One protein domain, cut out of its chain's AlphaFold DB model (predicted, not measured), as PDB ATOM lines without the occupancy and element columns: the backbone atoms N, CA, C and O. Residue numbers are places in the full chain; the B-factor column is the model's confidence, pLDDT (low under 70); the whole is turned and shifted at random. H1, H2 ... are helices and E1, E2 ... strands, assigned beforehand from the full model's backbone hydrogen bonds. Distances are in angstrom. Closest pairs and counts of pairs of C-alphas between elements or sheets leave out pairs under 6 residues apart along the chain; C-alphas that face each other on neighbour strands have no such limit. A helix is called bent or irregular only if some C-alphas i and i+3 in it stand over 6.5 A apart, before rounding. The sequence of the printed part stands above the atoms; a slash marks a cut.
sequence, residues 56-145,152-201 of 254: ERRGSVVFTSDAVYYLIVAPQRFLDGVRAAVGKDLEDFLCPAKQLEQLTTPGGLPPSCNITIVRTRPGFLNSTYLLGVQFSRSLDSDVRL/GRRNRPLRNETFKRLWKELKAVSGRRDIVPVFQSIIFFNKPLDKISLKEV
ATOM      1  N   GLU A  56     104.139 132.836 117.730       67.56
ATOM      2  CA  GLU A  56     104.673 132.156 118.913       67.56
ATOM      3  C   GLU A  56     105.296 130.816 118.495       67.56
ATOM      4  O   GLU A  56     104.613 129.903 118.023       67.56
ATOM      5  N   ARG A  57     106.611 130.669 118.688       74.31
ATOM      6  CA  ARG A  57     107.320 129.404 118.438       74.31
ATOM      7  C   ARG A  57     107.657 128.717 119.746       74.31
ATOM      8  O   ARG A  57     108.161 129.345 120.672       74.31
ATOM      9  N   ARG A  58     107.421 127.407 119.819       77.88
ATOM     10  CA  ARG A  58     107.667 126.609 121.029       77.88
ATOM     11  C   ARG A  58     108.887 125.720 120.860       77.88
ATOM     12  O   ARG A  58     109.120 125.148 119.798       77.88
ATOM     13  N   GLY A  59     109.646 125.566 121.930       82.50
ATOM     14  CA  GLY A  59     110.777 124.656 121.994       82.50
ATOM     15  C   GLY A  59     110.875 124.003 123.360       82.50
ATOM     16  O   GLY A  59     110.194 124.383 124.311       82.50
ATOM     17  N   SER A  60     111.726 122.995 123.442       84.75
ATOM     18  CA  SER A  60     112.082 122.347 124.693       84.75
ATOM     19  C   SER A  60     113.592 122.206 124.765       84.75
ATOM     20  O   SER A  60     114.233 121.902 123.766       84.75
ATOM     21  N   VAL A  61     114.167 122.403 125.939       85.94
ATOM     22  CA  VAL A  61     115.562 122.095 126.235       85.94
ATOM     23  C   VAL A  61     115.604 121.012 127.303       85.94
ATOM     24  O   VAL A  61     114.815 121.033 128.246       85.94
ATOM     25  N   VAL A  62     116.492 120.040 127.138       84.88
ATOM     26  CA  VAL A  62     116.727 118.989 128.129       84.88
ATOM     27  C   VAL A  62     118.160 119.111 128.615       84.88
ATOM     28  O   VAL A  62     119.090 119.080 127.808       84.88
ATOM     29  N   PHE A  63     118.318 119.249 129.926       83.19
ATOM     30  CA  PHE A  63     119.601 119.223 130.618       83.19
ATOM     31  C   PHE A  63     119.772 117.885 131.326       83.19
ATOM     32  O   PHE A  63     118.827 117.386 131.936       83.19
ATOM     33  N   THR A  64     120.976 117.326 131.288       78.50
ATOM     34  CA  THR A  64     121.329 116.110 132.028       78.50
ATOM     35  C   THR A  64     122.416 116.440 133.054       78.50
ATOM     36  O   THR A  64     123.419 117.070 132.713       78.50
ATOM     37  N   SER A  65     122.210 116.098 134.331       73.31
ATOM     38  CA  SER A  65     123.224 116.266 135.387       73.31
ATOM     39  C   SER A  65     122.877 115.527 136.669       73.31
ATOM     40  O   SER A  65     121.713 115.457 137.050       73.31
ATOM     41  N   ASP A  66     123.900 115.126 137.417       70.69
ATOM     42  CA  ASP A  66     123.764 114.701 138.811       70.69
ATOM     43  C   ASP A  66     123.303 115.854 139.715       70.69
ATOM     44  O   ASP A  66     122.599 115.630 140.695       70.69
ATOM     45  N   ALA A  67     123.620 117.108 139.367       71.81
ATOM     46  CA  ALA A  67     123.157 118.280 140.108       71.81
ATOM     47  C   ALA A  67     121.628 118.453 140.050       71.81
ATOM     48  O   ALA A  67     121.040 119.039 140.959       71.81
ATOM     49  N   VAL A  68     120.967 117.909 139.019       74.50
ATOM     50  CA  VAL A  68     119.502 117.963 138.895       74.50
ATOM     51  C   VAL A  68     118.814 117.138 139.983       74.50
ATOM     52  O   VAL A  68     117.704 117.490 140.375       74.50
ATOM     53  N   TYR A  69     119.470 116.113 140.541       72.81
ATOM     54  CA  TYR A  69     118.957 115.392 141.711       72.81
ATOM     55  C   TYR A  69     118.551 116.349 142.836       72.81
ATOM     56  O   TYR A  69     117.455 116.260 143.382       72.81
ATOM     57  N   TYR A  70     119.417 117.320 143.130       71.81
ATOM     58  CA  TYR A  70     119.200 118.265 144.217       71.81
ATOM     59  C   TYR A  70     118.039 119.222 143.938       71.81
ATOM     60  O   TYR A  70     117.452 119.734 144.883       71.81
ATOM     61  N   LEU A  71     117.653 119.420 142.670       73.81
ATOM     62  CA  LEU A  71     116.472 120.212 142.319       73.81
ATOM     63  C   LEU A  71     115.155 119.528 142.692       73.81
ATOM     64  O   LEU A  71     114.166 120.223 142.886       73.81
ATOM     65  N   ILE A  72     115.125 118.197 142.814       71.00
ATOM     66  CA  ILE A  72     113.908 117.464 143.205       71.00
ATOM     67  C   ILE A  72     113.490 117.834 144.631       71.00
ATOM     68  O   ILE A  72     112.303 117.942 144.921       71.00
ATOM     69  N   VAL A  73     114.473 118.051 145.504       72.31
ATOM     70  CA  VAL A  73     114.277 118.389 146.921       72.31
ATOM     71  C   VAL A  73     114.581 119.859 147.223       72.31
ATOM     72  O   VAL A  73     114.580 120.270 148.383       72.31
ATOM     73  N   ALA A  74     114.869 120.667 146.197       73.88
ATOM     74  CA  ALA A  74     115.226 122.063 146.385       73.88
ATOM     75  C   ALA A  74     113.998 122.903 146.782       73.88
ATOM     76  O   ALA A  74     112.914 122.728 146.224       73.88
ATOM     77  N   PRO A  75     114.172 123.889 147.679       80.62
ATOM     78  CA  PRO A  75     113.149 124.893 147.943       80.62
ATOM     79  C   PRO A  75     112.693 125.605 146.660       80.62
ATOM     80  O   PRO A  75     113.521 125.923 145.804       80.62
ATOM     81  N   GLN A  76     111.404 125.951 146.575       82.25
ATOM     82  CA  GLN A  76     110.784 126.571 145.391       82.25
ATOM     83  C   GLN A  76     111.566 127.783 144.850       82.25
ATOM     84  O   GLN A  76     111.750 127.904 143.642       82.25
ATOM     85  N   ARG A  77     112.143 128.609 145.737       81.81
ATOM     86  CA  ARG A  77     112.998 129.757 145.368       81.81
ATOM     87  C   ARG A  77     114.151 129.397 144.423       81.81
ATOM     88  O   ARG A  77     114.516 130.192 143.565       81.81
ATOM     89  N   PHE A  78     114.732 128.207 144.572       80.62
ATOM     90  CA  PHE A  78     115.823 127.747 143.717       80.62
ATOM     91  C   PHE A  78     115.307 127.260 142.368       80.62
ATOM     92  O   PHE A  78     115.955 127.492 141.352       80.62
ATOM     93  N   LEU A  79     114.127 126.635 142.336       81.81
ATOM     94  CA  LEU A  79     113.469 126.275 141.080       81.81
ATOM     95  C   LEU A  79     113.115 127.524 140.269       81.81
ATOM     96  O   LEU A  79     113.302 127.535 139.052       81.81
ATOM     97  N   ASP A  80     112.669 128.587 140.933       87.25
ATOM     98  CA  ASP A  80     112.370 129.861 140.283       87.25
ATOM     99  C   ASP A  80     113.649 130.564 139.800       87.25
ATOM    100  O   ASP A  80     113.689 131.049 138.667       87.25
ATOM    101  N   GLY A  81     114.731 130.521 140.590       87.19
ATOM    102  CA  GLY A  81     116.061 130.979 140.171       87.19
ATOM    103  C   GLY A  81     116.576 130.239 138.932       87.19
ATOM    104  O   GLY A  81     116.991 130.867 137.958       87.19
ATOM    105  N   VAL A  82     116.455 128.909 138.911       86.94
ATOM    106  CA  VAL A  82     116.802 128.067 137.756       86.94
ATOM    107  C   VAL A  82     115.951 128.417 136.537       86.94
ATOM    108  O   VAL A  82     116.499 128.587 135.449       86.94
ATOM    109  N   ARG A  83     114.630 128.576 136.686       89.19
ATOM    110  CA  ARG A  83     113.742 128.986 135.582       89.19
ATOM    111  C   ARG A  83     114.144 130.337 135.002       89.19
ATOM    112  O   ARG A  83     114.262 130.460 133.786       89.19
ATOM    113  N   ALA A  84     114.388 131.325 135.861       89.88
ATOM    114  CA  ALA A  84     114.810 132.658 135.445       89.88
ATOM    115  C   ALA A  84     116.174 132.628 134.740       89.88
ATOM    116  O   ALA A  84     116.359 133.288 133.717       89.88
ATOM    117  N   ALA A  85     117.117 131.834 135.249       88.69
ATOM    118  CA  ALA A  85     118.431 131.661 134.645       88.69
ATOM    119  C   ALA A  85     118.350 131.008 133.256       88.69
ATOM    120  O   ALA A  85     118.948 131.519 132.313       88.69
ATOM    121  N   VAL A  86     117.562 129.933 133.107       88.69
ATOM    122  CA  VAL A  86     117.336 129.279 131.806       88.69
ATOM    123  C   VAL A  86     116.660 130.229 130.823       88.69
ATOM    124  O   VAL A  86     117.079 130.284 129.672       88.69
ATOM    125  N   GLY A  87     115.650 130.986 131.261       87.69
ATOM    126  CA  GLY A  87     114.973 131.978 130.423       87.69
ATOM    127  C   GLY A  87     115.952 132.994 129.836       87.69
ATOM    128  O   GLY A  87     116.011 133.142 128.619       87.69
ATOM    129  N   LYS A  88     116.788 133.601 130.689       86.12
ATOM    130  CA  LYS A  88     117.801 134.580 130.268       86.12
ATOM    131  C   LYS A  88     118.864 133.986 129.343       86.12
ATOM    132  O   LYS A  88     119.235 134.611 128.359       86.12
ATOM    133  N   ASP A  89     119.355 132.784 129.641       85.31
ATOM    134  CA  ASP A  89     120.373 132.134 128.808       85.31
ATOM    135  C   ASP A  89     119.800 131.718 127.434       85.31
ATOM    136  O   ASP A  89     120.476 131.837 126.412       85.31
ATOM    137  N   LEU A  90     118.536 131.278 127.377       82.44
ATOM    138  CA  LEU A  90     117.838 131.002 126.115       82.44
ATOM    139  C   LEU A  90     117.539 132.273 125.323       82.44
ATOM    140  O   LEU A  90     117.600 132.243 124.097       82.44
ATOM    141  N   GLU A  91     117.203 133.365 126.002       80.69
ATOM    142  CA  GLU A  91     117.001 134.670 125.385       80.69
ATOM    143  C   GLU A  91     118.300 135.167 124.748       80.69
ATOM    144  O   GLU A  91     118.316 135.431 123.550       80.69
ATOM    145  N   ASP A  92     119.414 135.157 125.482       76.88
ATOM    146  CA  ASP A  92     120.732 135.521 124.946       76.88
ATOM    147  C   ASP A  92     121.136 134.645 123.746       76.88
ATOM    148  O   ASP A  92     121.735 135.128 122.786       76.88
ATOM    149  N   PHE A  93     120.797 133.352 123.774       76.19
ATOM    150  CA  PHE A  93     121.148 132.415 122.706       76.19
ATOM    151  C   PHE A  93     120.240 132.515 121.469       76.19
ATOM    152  O   PHE A  93     120.715 132.406 120.337       76.19
ATOM    153  N   LEU A  94     118.926 132.667 121.657       74.69
ATOM    154  CA  LEU A  94     117.930 132.605 120.579       74.69
ATOM    155  C   LEU A  94     117.509 133.987 120.067       74.69
ATOM    156  O   LEU A  94     116.977 134.068 118.957       74.69
ATOM    157  N   CYS A  95     117.757 135.054 120.827       71.62
ATOM    158  CA  CYS A  95     117.438 136.440 120.487       71.62
ATOM    159  C   CYS A  95     118.706 137.297 120.263       71.62
ATOM    160  O   CYS A  95     118.861 138.326 120.919       71.62
ATOM    161  N   PRO A  96     119.600 136.957 119.309       61.16
ATOM    162  CA  PRO A  96     120.841 137.709 119.095       61.16
ATOM    163  C   PRO A  96     120.609 139.176 118.683       61.16
ATOM    164  O   PRO A  96     121.467 140.019 118.933       61.16
ATOM    165  N   ALA A  97     119.439 139.513 118.120       53.72
ATOM    166  CA  ALA A  97     119.066 140.892 117.786       53.72
ATOM    167  C   ALA A  97     119.054 141.828 119.016       53.72
ATOM    168  O   ALA A  97     119.521 142.959 118.910       53.72
ATOM    169  N   LYS A  98     118.676 141.335 120.210       50.84
ATOM    170  CA  LYS A  98     118.765 142.113 121.463       50.84
ATOM    171  C   LYS A  98     120.199 142.517 121.821       50.84
ATOM    172  O   LYS A  98     120.397 143.572 122.415       50.84
ATOM    173  N   GLN A  99     121.193 141.697 121.467       45.94
ATOM    174  CA  GLN A  99     122.603 141.992 121.746       45.94
ATOM    175  C   GLN A  99     123.203 142.988 120.747       45.94
ATOM    176  O   GLN A  99     124.061 143.781 121.121       45.94
ATOM    177  N   LEU A 100     122.755 142.960 119.488       44.50
ATOM    178  CA  LEU A 100     123.275 143.837 118.435       44.50
ATOM    179  C   LEU A 100     122.680 145.258 118.505       44.50
ATOM    180  O   LEU A 100     123.373 146.235 118.224       44.50
ATOM    181  N   GLU A 101     121.417 145.390 118.920       49.06
ATOM    182  CA  GLU A 101     120.696 146.672 118.965       49.06
ATOM    183  C   GLU A 101     120.965 147.490 120.238       49.06
ATOM    184  O   GLU A 101     120.991 148.720 120.163       49.06
ATOM    185  N   GLN A 102     121.306 146.850 121.371       49.75
ATOM    186  CA  GLN A 102     121.844 147.554 122.556       49.75
ATOM    187  C   GLN A 102     123.113 148.363 122.247       49.75
ATOM    188  O   GLN A 102     123.449 149.288 122.982       49.75
ATOM    189  N   LEU A 103     123.813 148.015 121.168       46.69
ATOM    190  CA  LEU A 103     125.039 148.673 120.736       46.69
ATOM    191  C   LEU A 103     124.818 149.753 119.666       46.69
ATOM    192  O   LEU A 103     125.766 150.479 119.380       46.69
ATOM    193  N   THR A 104     123.634 149.869 119.040       46.88
ATOM    194  CA  THR A 104     123.540 150.591 117.750       46.88
ATOM    195  C   THR A 104     122.348 151.523 117.519       46.88
ATOM    196  O   THR A 104     122.422 152.294 116.565       46.88
ATOM    197  N   THR A 105     121.288 151.555 118.336       47.59
ATOM    198  CA  THR A 105     120.128 152.428 118.024       47.59
ATOM    199  C   THR A 105     119.584 153.229 119.214       47.59
ATOM    200  O   THR A 105     118.910 152.677 120.082       47.59
ATOM    201  N   PRO A 106     119.789 154.563 119.251       44.09
ATOM    202  CA  PRO A 106     119.023 155.447 120.120       44.09
ATOM    203  C   PRO A 106     117.658 155.737 119.468       44.09
ATOM    204  O   PRO A 106     117.592 156.371 118.419       44.09
ATOM    205  N   GLY A 107     116.560 155.282 120.082       49.78
ATOM    206  CA  GLY A 107     115.204 155.782 119.783       49.78
ATOM    207  C   GLY A 107     114.242 154.876 118.999       49.78
ATOM    208  O   GLY A 107     113.129 155.311 118.721       49.78
ATOM    209  N   GLY A 108     114.600 153.631 118.674       48.28
ATOM    210  CA  GLY A 108     113.641 152.638 118.161       48.28
ATOM    211  C   GLY A 108     112.978 151.850 119.297       48.28
ATOM    212  O   GLY A 108     113.663 151.438 120.231       48.28
ATOM    213  N   LEU A 109     111.658 151.621 119.238       48.59
ATOM    214  CA  LEU A 109     111.002 150.637 120.111       48.59
ATOM    215  C   LEU A 109     111.570 149.246 119.776       48.59
ATOM    216  O   LEU A 109     111.515 148.851 118.610       48.59
ATOM    217  N   PRO A 110     112.144 148.521 120.752       49.78
ATOM    218  CA  PRO A 110     112.893 147.308 120.465       49.78
ATOM    219  C   PRO A 110     111.967 146.197 119.943       49.78
ATOM    220  O   PRO A 110     110.889 146.004 120.516       49.78
ATOM    221  N   PRO A 111     112.380 145.407 118.932       54.56
ATOM    222  CA  PRO A 111     111.702 144.162 118.599       54.56
ATOM    223  C   PRO A 111     111.681 143.258 119.837       54.56
ATOM    224  O   PRO A 111     112.719 142.912 120.417       54.56
ATOM    225  N   SER A 112     110.482 142.878 120.279       62.59
ATOM    226  CA  SER A 112     110.292 142.206 121.562       62.59
ATOM    227  C   SER A 112     110.524 140.694 121.438       62.59
ATOM    228  O   SER A 112     109.629 139.860 121.568       62.59
ATOM    229  N   CYS A 113     111.775 140.295 121.187       69.31
ATOM    230  CA  CYS A 113     112.142 138.890 121.330       69.31
ATOM    231  C   CYS A 113     112.129 138.541 122.820       69.31
ATOM    232  O   CYS A 113     113.019 138.951 123.569       69.31
ATOM    233  N   ASN A 114     111.090 137.834 123.256       76.06
ATOM    234  CA  ASN A 114     110.934 137.388 124.632       76.06
ATOM    235  C   ASN A 114     110.870 135.862 124.667       76.06
ATOM    236  O   ASN A 114     110.201 135.239 123.836       76.06
ATOM    237  N   ILE A 115     111.573 135.265 125.627       82.12
ATOM    238  CA  ILE A 115     111.500 133.837 125.914       82.12
ATOM    239  C   ILE A 115     110.731 133.661 127.213       82.12
ATOM    240  O   ILE A 115     111.181 134.081 128.276       82.12
ATOM    241  N   THR A 116     109.589 132.983 127.143       85.50
ATOM    242  CA  THR A 116     108.842 132.598 128.339       85.50
ATOM    243  C   THR A 116     109.059 131.123 128.633       85.50
ATOM    244  O   THR A 116     109.048 130.275 127.736       85.50
ATOM    245  N   ILE A 117     109.293 130.796 129.903       88.12
ATOM    246  CA  ILE A 117     109.383 129.407 130.347       88.12
ATOM    247  C   ILE A 117     107.972 128.918 130.659       88.12
ATOM    248  O   ILE A 117     107.355 129.347 131.628       88.12
ATOM    249  N   VAL A 118     107.473 128.006 129.832       85.50
ATOM    250  CA  VAL A 118     106.108 127.473 129.914       85.50
ATOM    251  C   VAL A 118     106.024 126.362 130.954       85.50
ATOM    252  O   VAL A 118     105.052 126.257 131.695       85.50
ATOM    253  N   ARG A 119     107.033 125.487 130.996       83.50
ATOM    254  CA  ARG A 119     107.014 124.315 131.873       83.50
ATOM    255  C   ARG A 119     108.418 123.878 132.237       83.50
ATOM    256  O   ARG A 119     109.318 123.894 131.407       83.50
ATOM    257  N   THR A 120     108.580 123.399 133.461       84.31
ATOM    258  CA  THR A 120     109.806 122.747 133.929       84.31
ATOM    259  C   THR A 120     109.438 121.395 134.512       84.31
ATOM    260  O   THR A 120     108.490 121.310 135.292       84.31
ATOM    261  N   ARG A 121     110.158 120.341 134.134       80.38
ATOM    262  CA  ARG A 121     109.908 118.972 134.584       80.38
ATOM    263  C   ARG A 121     111.231 118.280 134.921       80.38
ATOM    264  O   ARG A 121     111.990 117.988 133.995       80.38
ATOM    265  N   PRO A 122     111.514 118.003 136.203       77.44
ATOM    266  CA  PRO A 122     112.580 117.079 136.554       77.44
ATOM    267  C   PRO A 122     112.178 115.646 136.175       77.44
ATOM    268  O   PRO A 122     110.994 115.301 136.126       77.44
ATOM    269  N   GLY A 123     113.165 114.808 135.894       72.25
ATOM    270  CA  GLY A 123     112.985 113.407 135.541       72.25
ATOM    271  C   GLY A 123     114.237 112.590 135.831       72.25
ATOM    272  O   GLY A 123     115.261 113.125 136.253       72.25
ATOM    273  N   PHE A 124     114.149 111.287 135.597       67.56
ATOM    274  CA  PHE A 124     115.240 110.345 135.813       67.56
ATOM    275  C   PHE A 124     115.305 109.349 134.653       67.56
ATOM    276  O   PHE A 124     114.274 108.839 134.217       67.56
ATOM    277  N   LEU A 125     116.509 109.099 134.140       60.47
ATOM    278  CA  LEU A 125     116.777 108.228 133.000       60.47
ATOM    279  C   LEU A 125     118.101 107.488 133.194       60.47
ATOM    280  O   LEU A 125     119.126 108.135 133.365       60.47
ATOM    281  N   ASN A 126     118.103 106.154 133.096       57.47
ATOM    282  CA  ASN A 126     119.317 105.321 133.062       57.47
ATOM    283  C   ASN A 126     120.375 105.687 134.126       57.47
ATOM    284  O   ASN A 126     121.569 105.701 133.842       57.47
ATOM    285  N   SER A 127     119.946 105.929 135.372       57.38
ATOM    286  CA  SER A 127     120.800 106.395 136.485       57.38
ATOM    287  C   SER A 127     121.218 107.874 136.449       57.38
ATOM    288  O   SER A 127     122.143 108.252 137.159       57.38
ATOM    289  N   THR A 128     120.549 108.728 135.674       64.81
ATOM    290  CA  THR A 128     120.866 110.161 135.598       64.81
ATOM    291  C   THR A 128     119.629 111.036 135.659       64.81
ATOM    292  O   THR A 128     118.587 110.739 135.073       64.81
ATOM    293  N   TYR A 129     119.756 112.156 136.361       74.69
ATOM    294  CA  TYR A 129     118.682 113.118 136.522       74.69
ATOM    295  C   TYR A 129     118.631 114.090 135.339       74.69
ATOM    296  O   TYR A 129     119.650 114.543 134.810       74.69
ATOM    297  N   LEU A 130     117.408 114.379 134.904       81.25
ATOM    298  CA  LEU A 130     117.097 115.207 133.749       81.25
ATOM    299  C   LEU A 130     116.268 116.408 134.180       81.25
ATOM    300  O   LEU A 130     115.355 116.272 134.990       81.25
ATOM    301  N   LEU A 131     116.538 117.570 133.598       85.56
ATOM    302  CA  LEU A 131     115.692 118.749 133.715       85.56
ATOM    303  C   LEU A 131     115.187 119.125 132.325       85.56
ATOM    304  O   LEU A 131     115.942 119.623 131.493       85.56
ATOM    305  N   GLY A 132     113.907 118.878 132.070       87.12
ATOM    306  CA  GLY A 132     113.224 119.349 130.873       87.12
ATOM    307  C   GLY A 132     112.651 120.744 131.094       87.12
ATOM    308  O   GLY A 132     111.935 120.969 132.068       87.12
ATOM    309  N   VAL A 133     112.919 121.676 130.183       88.44
ATOM    310  CA  VAL A 133     112.349 123.025 130.200       88.44
ATOM    311  C   VAL A 133     111.689 123.308 128.857       88.44
ATOM    312  O   VAL A 133     112.345 123.312 127.822       88.44
ATOM    313  N   GLN A 134     110.384 123.542 128.869       88.62
ATOM    314  CA  GLN A 134     109.618 123.975 127.711       88.62
ATOM    315  C   GLN A 134     109.559 125.495 127.705       88.62
ATOM    316  O   GLN A 134     109.232 126.106 128.724       88.62
ATOM    317  N   PHE A 135     109.830 126.093 126.554       87.56
ATOM    318  CA  PHE A 135     109.821 127.533 126.370       87.56
ATOM    319  C   PHE A 135     108.981 127.930 125.158       87.56
ATOM    320  O   PHE A 135     108.811 127.151 124.211       87.56
ATOM    321  N   SER A 136     108.467 129.151 125.181       82.81
ATOM    322  CA  SER A 136     107.915 129.813 124.009       82.81
ATOM    323  C   SER A 136     108.686 131.087 123.710       82.81
ATOM    324  O   SER A 136     109.266 131.710 124.599       82.81
ATOM    325  N   ARG A 137     108.745 131.430 122.430       78.81
ATOM    326  CA  ARG A 137     109.396 132.621 121.910       78.81
ATOM    327  C   ARG A 137     108.354 133.468 121.201       78.81
ATOM    328  O   ARG A 137     107.763 132.985 120.231       78.81
ATOM    329  N   SER A 138     108.184 134.713 121.635       71.75
ATOM    330  CA  SER A 138     107.490 135.728 120.843       71.75
ATOM    331  C   SER A 138     108.440 136.252 119.767       71.75
ATOM    332  O   SER A 138     109.602 136.568 120.032       71.75
ATOM    333  N   LEU A 139     107.965 136.287 118.527       64.50
ATOM    334  CA  LEU A 139     108.639 136.949 117.420       64.50
ATOM    335  C   LEU A 139     107.698 138.030 116.907       64.50
ATOM    336  O   LEU A 139     106.668 137.700 116.314       64.50
ATOM    337  N   ASP A 140     108.078 139.289 117.109       53.28
ATOM    338  CA  ASP A 140     107.606 140.352 116.231       53.28
ATOM    339  C   ASP A 140     108.210 140.095 114.841       53.28
ATOM    340  O   ASP A 140     109.342 139.626 114.708       53.28
ATOM    341  N   SER A 141     107.373 140.266 113.828       46.00
ATOM    342  CA  SER A 141     107.534 139.893 112.419       46.00
ATOM    343  C   SER A 141     108.962 139.841 111.834       46.00
ATOM    344  O   SER A 141     109.794 140.716 112.039       46.00
ATOM    345  N   ASP A 142     109.170 138.828 110.983       40.66
ATOM    346  CA  ASP A 142     110.187 138.733 109.920       40.66
ATOM    347  C   ASP A 142     111.677 138.542 110.241       40.66
ATOM    348  O   ASP A 142     112.516 138.580 109.338       40.66
ATOM    349  N   VAL A 143     112.045 138.127 111.456       43.69
ATOM    350  CA  VAL A 143     113.398 137.584 111.672       43.69
ATOM    351  C   VAL A 143     113.418 136.068 111.437       43.69
ATOM    352  O   VAL A 143     113.112 135.260 112.321       43.69
ATOM    353  N   ARG A 144     113.826 135.664 110.223       42.94
ATOM    354  CA  ARG A 144     114.154 134.283 109.803       42.94
ATOM    355  C   ARG A 144     115.370 133.701 110.562       42.94
ATOM    356  O   ARG A 144     116.342 133.283 109.951       42.94
ATOM    357  N   LEU A 145     115.342 133.670 111.896       44.38
ATOM    358  CA  LEU A 145     116.419 133.110 112.743       44.38
ATOM    359  C   LEU A 145     115.991 131.891 113.568       44.38
ATOM    360  O   LEU A 145     116.744 131.376 114.388       44.38
ATOM    361  N   GLY A 152     118.636 118.373 108.826       38.44
ATOM    362  CA  GLY A 152     117.766 117.208 109.119       38.44
ATOM    363  C   GLY A 152     117.975 116.452 110.452       38.44
ATOM    364  O   GLY A 152     117.198 115.550 110.764       38.44
ATOM    365  N   ARG A 153     118.952 116.829 111.285       41.84
ATOM    366  CA  ARG A 153     119.177 116.331 112.643       41.84
ATOM    367  C   ARG A 153     118.563 117.337 113.606       41.84
ATOM    368  O   ARG A 153     119.090 118.418 113.835       41.84
ATOM    369  N   ARG A 154     117.392 116.982 114.136       54.69
ATOM    370  CA  ARG A 154     116.459 117.881 114.847       54.69
ATOM    371  C   ARG A 154     116.901 118.323 116.254       54.69
ATOM    372  O   ARG A 154     116.151 119.039 116.912       54.69
ATOM    373  N   ASN A 155     118.103 117.941 116.690       59.19
ATOM    374  CA  ASN A 155     118.593 118.101 118.057       59.19
ATOM    375  C   ASN A 155     120.002 118.693 118.015       59.19
ATOM    376  O   ASN A 155     120.899 118.094 117.419       59.19
ATOM    377  N   ARG A 156     120.217 119.850 118.651       55.09
ATOM    378  CA  ARG A 156     121.546 120.475 118.703       55.09
ATOM    379  C   ARG A 156     122.140 120.324 120.103       55.09
ATOM    380  O   ARG A 156     121.553 120.877 121.036       55.09
ATOM    381  N   PRO A 157     123.281 119.627 120.269       58.31
ATOM    382  CA  PRO A 157     124.042 119.724 121.502       58.31
ATOM    383  C   PRO A 157     124.573 121.151 121.621       58.31
ATOM    384  O   PRO A 157     125.142 121.698 120.671       58.31
ATOM    385  N   LEU A 158     124.345 121.778 122.767       63.06
ATOM    386  CA  LEU A 158     124.822 123.132 123.018       63.06
ATOM    387  C   LEU A 158     126.187 123.083 123.683       63.06
ATOM    388  O   LEU A 158     126.534 122.129 124.382       63.06
ATOM    389  N   ARG A 159     126.991 124.116 123.418       63.84
ATOM    390  CA  ARG A 159     128.288 124.250 124.072       63.84
ATOM    391  C   ARG A 159     128.040 124.419 125.564       63.84
ATOM    392  O   ARG A 159     127.087 125.081 125.962       63.84
ATOM    393  N   ASN A 160     128.940 123.872 126.372       59.78
ATOM    394  CA  ASN A 160     128.871 124.004 127.823       59.78
ATOM    395  C   ASN A 160     128.679 125.486 128.222       59.78
ATOM    396  O   ASN A 160     127.752 125.819 128.950       59.78
ATOM    397  N   GLU A 161     129.427 126.409 127.621       65.62
ATOM    398  CA  GLU A 161     129.324 127.840 127.938       65.62
ATOM    399  C   GLU A 161     128.000 128.539 127.589       65.62
ATOM    400  O   GLU A 161     127.845 129.706 127.935       65.62
ATOM    401  N   THR A 162     127.048 127.884 126.922       71.12
ATOM    402  CA  THR A 162     125.773 128.515 126.554       71.12
ATOM    403  C   THR A 162     124.901 128.838 127.775       71.12
ATOM    404  O   THR A 162     124.145 129.801 127.727       71.12
ATOM    405  N   PHE A 163     125.032 128.103 128.886       77.50
ATOM    406  CA  PHE A 163     124.142 128.229 130.053       77.50
ATOM    407  C   PHE A 163     124.870 128.633 131.344       77.50
ATOM    408  O   PHE A 163     124.792 127.957 132.376       77.50
ATOM    409  N   LYS A 164     125.620 129.742 131.289       81.12
ATOM    410  CA  LYS A 164     126.445 130.222 132.414       81.12
ATOM    411  C   LYS A 164     125.616 130.544 133.658       81.12
ATOM    412  O   LYS A 164     126.072 130.267 134.769       81.12
ATOM    413  N   ARG A 165     124.419 131.127 133.506       85.69
ATOM    414  CA  ARG A 165     123.587 131.509 134.657       85.69
ATOM    415  C   ARG A 165     122.952 130.280 135.286       85.69
ATOM    416  O   ARG A 165     123.001 130.149 136.507       85.69
ATOM    417  N   LEU A 166     122.454 129.345 134.474       84.19
ATOM    418  CA  LEU A 166     121.931 128.068 134.972       84.19
ATOM    419  C   LEU A 166     122.971 127.338 135.829       84.19
ATOM    420  O   LEU A 166     122.657 126.845 136.909       84.19
ATOM    421  N   TRP A 167     124.220 127.280 135.372       81.44
ATOM    422  CA  TRP A 167     125.290 126.637 136.129       81.44
ATOM    423  C   TRP A 167     125.542 127.271 137.486       81.44
ATOM    424  O   TRP A 167     125.820 126.556 138.446       81.44
ATOM    425  N   LYS A 168     125.461 128.602 137.567       83.88
ATOM    426  CA  LYS A 168     125.636 129.329 138.823       83.88
ATOM    427  C   LYS A 168     124.553 128.934 139.829       83.88
ATOM    428  O   LYS A 168     124.888 128.619 140.968       83.88
ATOM    429  N   GLU A 169     123.299 128.873 139.383       85.44
ATOM    430  CA  GLU A 169     122.167 128.449 140.215       85.44
ATOM    431  C   GLU A 169     122.289 126.978 140.633       85.44
ATOM    432  O   GLU A 169     122.197 126.652 141.815       85.44
ATOM    433  N   LEU A 170     122.599 126.079 139.695       79.00
ATOM    434  CA  LEU A 170     122.781 124.652 139.988       79.00
ATOM    435  C   LEU A 170     123.937 124.390 140.960       79.00
ATOM    436  O   LEU A 170     123.825 123.526 141.828       79.00
ATOM    437  N   LYS A 171     125.035 125.145 140.849       80.94
ATOM    438  CA  LYS A 171     126.174 125.055 141.771       80.94
ATOM    439  C   LYS A 171     125.825 125.565 143.169       80.94
ATOM    440  O   LYS A 171     126.302 125.006 144.155       80.94
ATOM    441  N   ALA A 172     125.006 126.613 143.265       81.12
ATOM    442  CA  ALA A 172     124.527 127.119 144.548       81.12
ATOM    443  C   ALA A 172     123.635 126.091 145.260       81.12
ATOM    444  O   ALA A 172     123.751 125.920 146.470       81.12
ATOM    445  N   VAL A 173     122.801 125.368 144.505       77.44
ATOM    446  CA  VAL A 173     121.932 124.310 145.044       77.44
ATOM    447  C   VAL A 173     122.721 123.067 145.456       77.44
ATOM    448  O   VAL A 173     122.460 122.506 146.515       77.44
ATOM    449  N   SER A 174     123.680 122.620 144.641       74.50
ATOM    450  CA  SER A 174     124.414 121.384 144.930       74.50
ATOM    451  C   SER A 174     125.415 121.531 146.082       74.50
ATOM    452  O   SER A 174     125.825 120.525 146.660       74.50
ATOM    453  N   GLY A 175     125.861 122.759 146.385       71.06
ATOM    454  CA  GLY A 175     126.860 123.050 147.423       71.06
ATOM    455  C   GLY A 175     128.241 122.428 147.168       71.06
ATOM    456  O   GLY A 175     129.156 122.577 147.977       71.06
ATOM    457  N   ARG A 176     128.412 121.733 146.040       63.72
ATOM    458  CA  ARG A 176     129.569 120.900 145.720       63.72
ATOM    459  C   ARG A 176     130.390 121.545 144.615       63.72
ATOM    460  O   ARG A 176     129.875 121.911 143.560       63.72
ATOM    461  N   ARG A 177     131.688 121.724 144.871       58.81
ATOM    462  CA  ARG A 177     132.626 122.353 143.921       58.81
ATOM    463  C   ARG A 177     133.110 121.381 142.841       58.81
ATOM    464  O   ARG A 177     133.611 121.834 141.818       58.81
ATOM    465  N   ASP A 178     132.948 120.088 143.088       58.22
ATOM    466  CA  ASP A 178     133.409 118.946 142.298       58.22
ATOM    467  C   ASP A 178     132.343 118.390 141.340       58.22
ATOM    468  O   ASP A 178     132.687 117.742 140.353       58.22
ATOM    469  N   ILE A 179     131.057 118.680 141.567       58.91
ATOM    470  CA  ILE A 179     129.980 118.241 140.671       58.91
ATOM    471  C   ILE A 179     129.876 119.183 139.471       58.91
ATOM    472  O   ILE A 179     129.651 120.386 139.615       58.91
ATOM    473  N   VAL A 180     129.975 118.615 138.268       62.34
ATOM    474  CA  VAL A 180     129.687 119.332 137.022       62.34
ATOM    475  C   VAL A 180     128.172 119.567 136.931       62.34
ATOM    476  O   VAL A 180     127.410 118.604 136.833       62.34
ATOM    477  N   PRO A 181     127.705 120.827 136.940       58.16
ATOM    478  CA  PRO A 181     126.283 121.126 137.081       58.16
ATOM    479  C   PRO A 181     125.445 120.752 135.851       58.16
ATOM    480  O   PRO A 181     124.240 120.602 135.984       58.16
ATOM    481  N   VAL A 182     126.044 120.583 134.664       58.91
ATOM    482  CA  VAL A 182     125.373 120.094 133.441       58.91
ATOM    483  C   VAL A 182     126.359 119.287 132.597       58.91
ATOM    484  O   VAL A 182     127.415 119.805 132.237       58.91
ATOM    485  N   PHE A 183     126.012 118.041 132.267       64.00
ATOM    486  CA  PHE A 183     126.798 117.166 131.387       64.00
ATOM    487  C   PHE A 183     126.422 117.335 129.919       64.00
ATOM    488  O   PHE A 183     127.293 117.361 129.053       64.00
ATOM    489  N   GLN A 184     125.128 117.463 129.636       71.25
ATOM    490  CA  GLN A 184     124.624 117.615 128.280       71.25
ATOM    491  C   GLN A 184     123.417 118.542 128.266       71.25
ATOM    492  O   GLN A 184     122.592 118.533 129.180       71.25
ATOM    493  N   SER A 185     123.315 119.339 127.206       74.81
ATOM    494  CA  SER A 185     122.145 120.165 126.933       74.81
ATOM    495  C   SER A 185     121.764 120.051 125.464       74.81
ATOM    496  O   SER A 185     122.613 120.174 124.579       74.81
ATOM    497  N   ILE A 186     120.489 119.766 125.208       79.06
ATOM    498  CA  ILE A 186     119.946 119.610 123.857       79.06
ATOM    499  C   ILE A 186     118.676 120.438 123.736       79.06
ATOM    500  O   ILE A 186     117.754 120.269 124.534       79.06
ATOM    501  N   ILE A 187     118.612 121.295 122.715       79.19
ATOM    502  CA  ILE A 187     117.370 121.970 122.318       79.19
ATOM    503  C   ILE A 187     116.659 121.167 121.224       79.19
ATOM    504  O   ILE A 187     117.264 120.771 120.226       79.19
ATOM    505  N   PHE A 188     115.352 121.004 121.419       78.19
ATOM    506  CA  PHE A 188     114.374 120.415 120.518       78.19
ATOM    507  C   PHE A 188     113.364 121.493 120.103       78.19
ATOM    508  O   PHE A 188     112.576 121.980 120.919       78.19
ATOM    509  N   PHE A 189     113.355 121.871 118.827       76.19
ATOM    510  CA  PHE A 189     112.408 122.865 118.310       76.19
ATOM    511  C   PHE A 189     111.067 122.229 117.940       76.19
ATOM    512  O   PHE A 189     111.024 121.119 117.412       76.19
ATOM    513  N   ASN A 190     109.968 122.946 118.205       72.62
ATOM    514  CA  ASN A 190     108.590 122.530 117.914       72.62
ATOM    515  C   ASN A 190     108.212 121.156 118.483       72.62
ATOM    516  O   ASN A 190     107.289 120.496 118.002       72.62
ATOM    517  N   LYS A 191     108.923 120.717 119.525       75.25
ATOM    518  CA  LYS A 191     108.700 119.436 120.174       75.25
ATOM    519  C   LYS A 191     108.370 119.670 121.644       75.25
ATOM    520  O   LYS A 191     109.215 120.203 122.366       75.25
ATOM    521  N   PRO A 192     107.155 119.326 122.103       78.06
ATOM    522  CA  PRO A 192     106.816 119.432 123.515       78.06
ATOM    523  C   PRO A 192     107.588 118.382 124.315       78.06
ATOM    524  O   PRO A 192     107.884 117.305 123.792       78.06
ATOM    525  N   LEU A 193     107.854 118.682 125.589       77.38
ATOM    526  CA  LEU A 193     108.598 117.799 126.493       77.38
ATOM    527  C   LEU A 193     108.046 116.367 126.511       77.38
ATOM    528  O   LEU A 193     108.820 115.419 126.454       77.38
ATOM    529  N   ASP A 194     106.720 116.204 126.503       79.38
ATOM    530  CA  ASP A 194     106.067 114.891 126.601       79.38
ATOM    531  C   ASP A 194     106.242 114.011 125.346       79.38
ATOM    532  O   ASP A 194     105.968 112.816 125.388       79.38
ATOM    533  N   LYS A 195     106.706 114.579 124.224       79.44
ATOM    534  CA  LYS A 195     106.976 113.835 122.981       79.44
ATOM    535  C   LYS A 195     108.460 113.532 122.773       79.44
ATOM    536  O   LYS A 195     108.799 112.880 121.783       79.44
ATOM    537  N   ILE A 196     109.351 114.050 123.620       74.19
ATOM    538  CA  ILE A 196     110.794 113.807 123.508       74.19
ATOM    539  C   ILE A 196     111.075 112.388 123.987       74.19
ATOM    540  O   ILE A 196     110.803 112.044 125.135       74.19
ATOM    541  N   SER A 197     111.603 111.561 123.086       71.38
ATOM    542  CA  SER A 197     111.979 110.194 123.420       71.38
ATOM    543  C   SER A 197     113.329 110.191 124.119       71.38
ATOM    544  O   SER A 197     114.251 110.919 123.750       71.38
ATOM    545  N   LEU A 198     113.471 109.298 125.091       64.31
ATOM    546  CA  LEU A 198     114.707 109.094 125.841       64.31
ATOM    547  C   LEU A 198     115.879 108.704 124.919       64.31
ATOM    548  O   LEU A 198     117.011 109.108 125.167       64.31
ATOM    549  N   LYS A 199     115.602 108.009 123.801       68.62
ATOM    550  CA  LYS A 199     116.610 107.680 122.773       68.62
ATOM    551  C   LYS A 199     117.196 108.930 122.099       68.62
ATOM    552  O   LYS A 199     118.343 108.912 121.671       68.62
ATOM    553  N   GLU A 200     116.432 110.018 122.009       69.75
ATOM    554  CA  GLU A 200     116.844 111.246 121.313       69.75
ATOM    555  C   GLU A 200     117.668 112.198 122.186       69.75
ATOM    556  O   GLU A 200     118.388 113.043 121.651       69.75
ATOM    557  N   VAL A 201     117.545 112.079 123.512       70.00
ATOM    558  CA  VAL A 201     118.341 112.845 124.487       70.00
ATOM    559  C   VAL A 201     119.774 112.302 124.556       70.00
ATOM    560  O   VAL A 201     120.715 113.060 124.778       70.00
TER     561      VAL A 201
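What this domain is: This is residues 56 to 145 and 152 to 201 of the 254 residues of an uncharacterized protein of Trypanosoma congolense (strain IL3000) (UniProt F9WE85). A twisted sheet of five antiparallel strands forms a wall, with helices H1 and H2 over one face; H4 packs side by side with H2, and its far part meets H1. Beyond one end of H2 the small helix H3 leads into a loop whose residues 103 to 109 stick out and add to the length, while the short H5 only grazes the sheet. The printed part has 140 residues, with five named helices and five named strands in the order E1 H1 H2 H3 E2 E3 E4 H4 E5 H5, and the sheet's order is E2 E3 E1 E5 E4. The class is mixed, helices and strands, and the two helices on one face of the sheet make two layers. The whole is compact, with a radius of gyration of the C-alphas of 15.8 A and spans of 50 by 33 by 25 A.

Where its parts are: E1 runs over residues 57 to 64, 23.6 A, from C-alpha 57 at (107.320, 129.404, 118.438). H1 is residues 67 to 72, 9.8 A, and H2 is residues 76 to 94, 26.5 A, with C-alpha 94 at (117.930, 132.605, 120.579). H3 is residues 96 to 101, 9.0 A. E2, residues 114 to 125, measures 30.9 A and bends by 54 degrees at residue 118; E3, residues 128 to 138, measures 32.4 A. E4 is residues 155 to 157, 6.6 A. H4, residues 160 to 174, measures 17.9 A and is irregular, with C-alphas 162 and 165 at 8.9 A. E5 is residues 184 to 189, 16.6 A, and H5 is residues 198 to 201, 5.4 A, ending at C-alpha 201 at (118.341, 112.845, 124.487).

How they stand to each other: E2 and E4 are the edge strands of the sheet. E2 and E3 form a hairpin at 162 degrees, with N 121 and O 132 at 2.8 A, within hydrogen-bond range. E3 and E1 are antiparallel at 161 degrees, with N 61 and O 133 at 2.8 A. E1 and E5 are antiparallel at 163 degrees, with N 60 and O 188 at 2.8 A. E5 and E4 are antiparallel at 150 degrees, with N 187 and O 156 at 3.4 A. H1 and H2 are on the same face of the sheet. H1 is over E3 at a height over the sheet of 7.5 A and runs across the strands, at 71 degrees to E3 on the local plane; its C-alpha 68 is 5.5 A from that of Tyr 129. H2 is over E2 and E3 at a height over the sheet of 9.0 A and runs slantwise to the strands, only just, at 59.8 degrees to E2 on the local plane; the C-alphas of Glu 91 and Ile 115 are the closest of H2 and E2, 5.6 A apart. H2 and H4 touch at a shallow tilt of 6 degrees, opposite ways, closest at the C-alphas of Ala 85 and Leu 166, 5.0 A. H4 touches H1 with residues 170 to 174 alone, at a steep tilt of 55 degrees, closest at the C-alphas of Ala 67 and Ser 174, 5.9 A. H4 is not on the sheet, only just, with 4 pairs of C-alphas within 10 A. H3 is close to H2 but not clearly touching it, closest at the C-alphas of Asp 92 and Gln 99, 7.5 A. H5 touches no helix, and only grazes the sheet with residues 198 to 201. In H2 and H3 every O i to N i+4 pair is within hydrogen-bond range; H4 has 8 of 11, H1 has 0 of 2 but 3 of 3 O i to N i+3 pairs, and H5 is too short for an O i to N i+4 pair.

The domain as a whole: The two C-alphas farthest apart are those of Gly 107 and Ser 127, 52.4 A. Residues 146 to 151 are cut out between E3 and E4, and C-alphas 145 and 152 are 16.4 A apart across the cut. The link from H3 to E2 is long, with 12 residues. The mean pLDDT of the printed part is 70.7, and 52 residues are under 70, among them residues 96 to 113, 139 to 145 and 152 to 161.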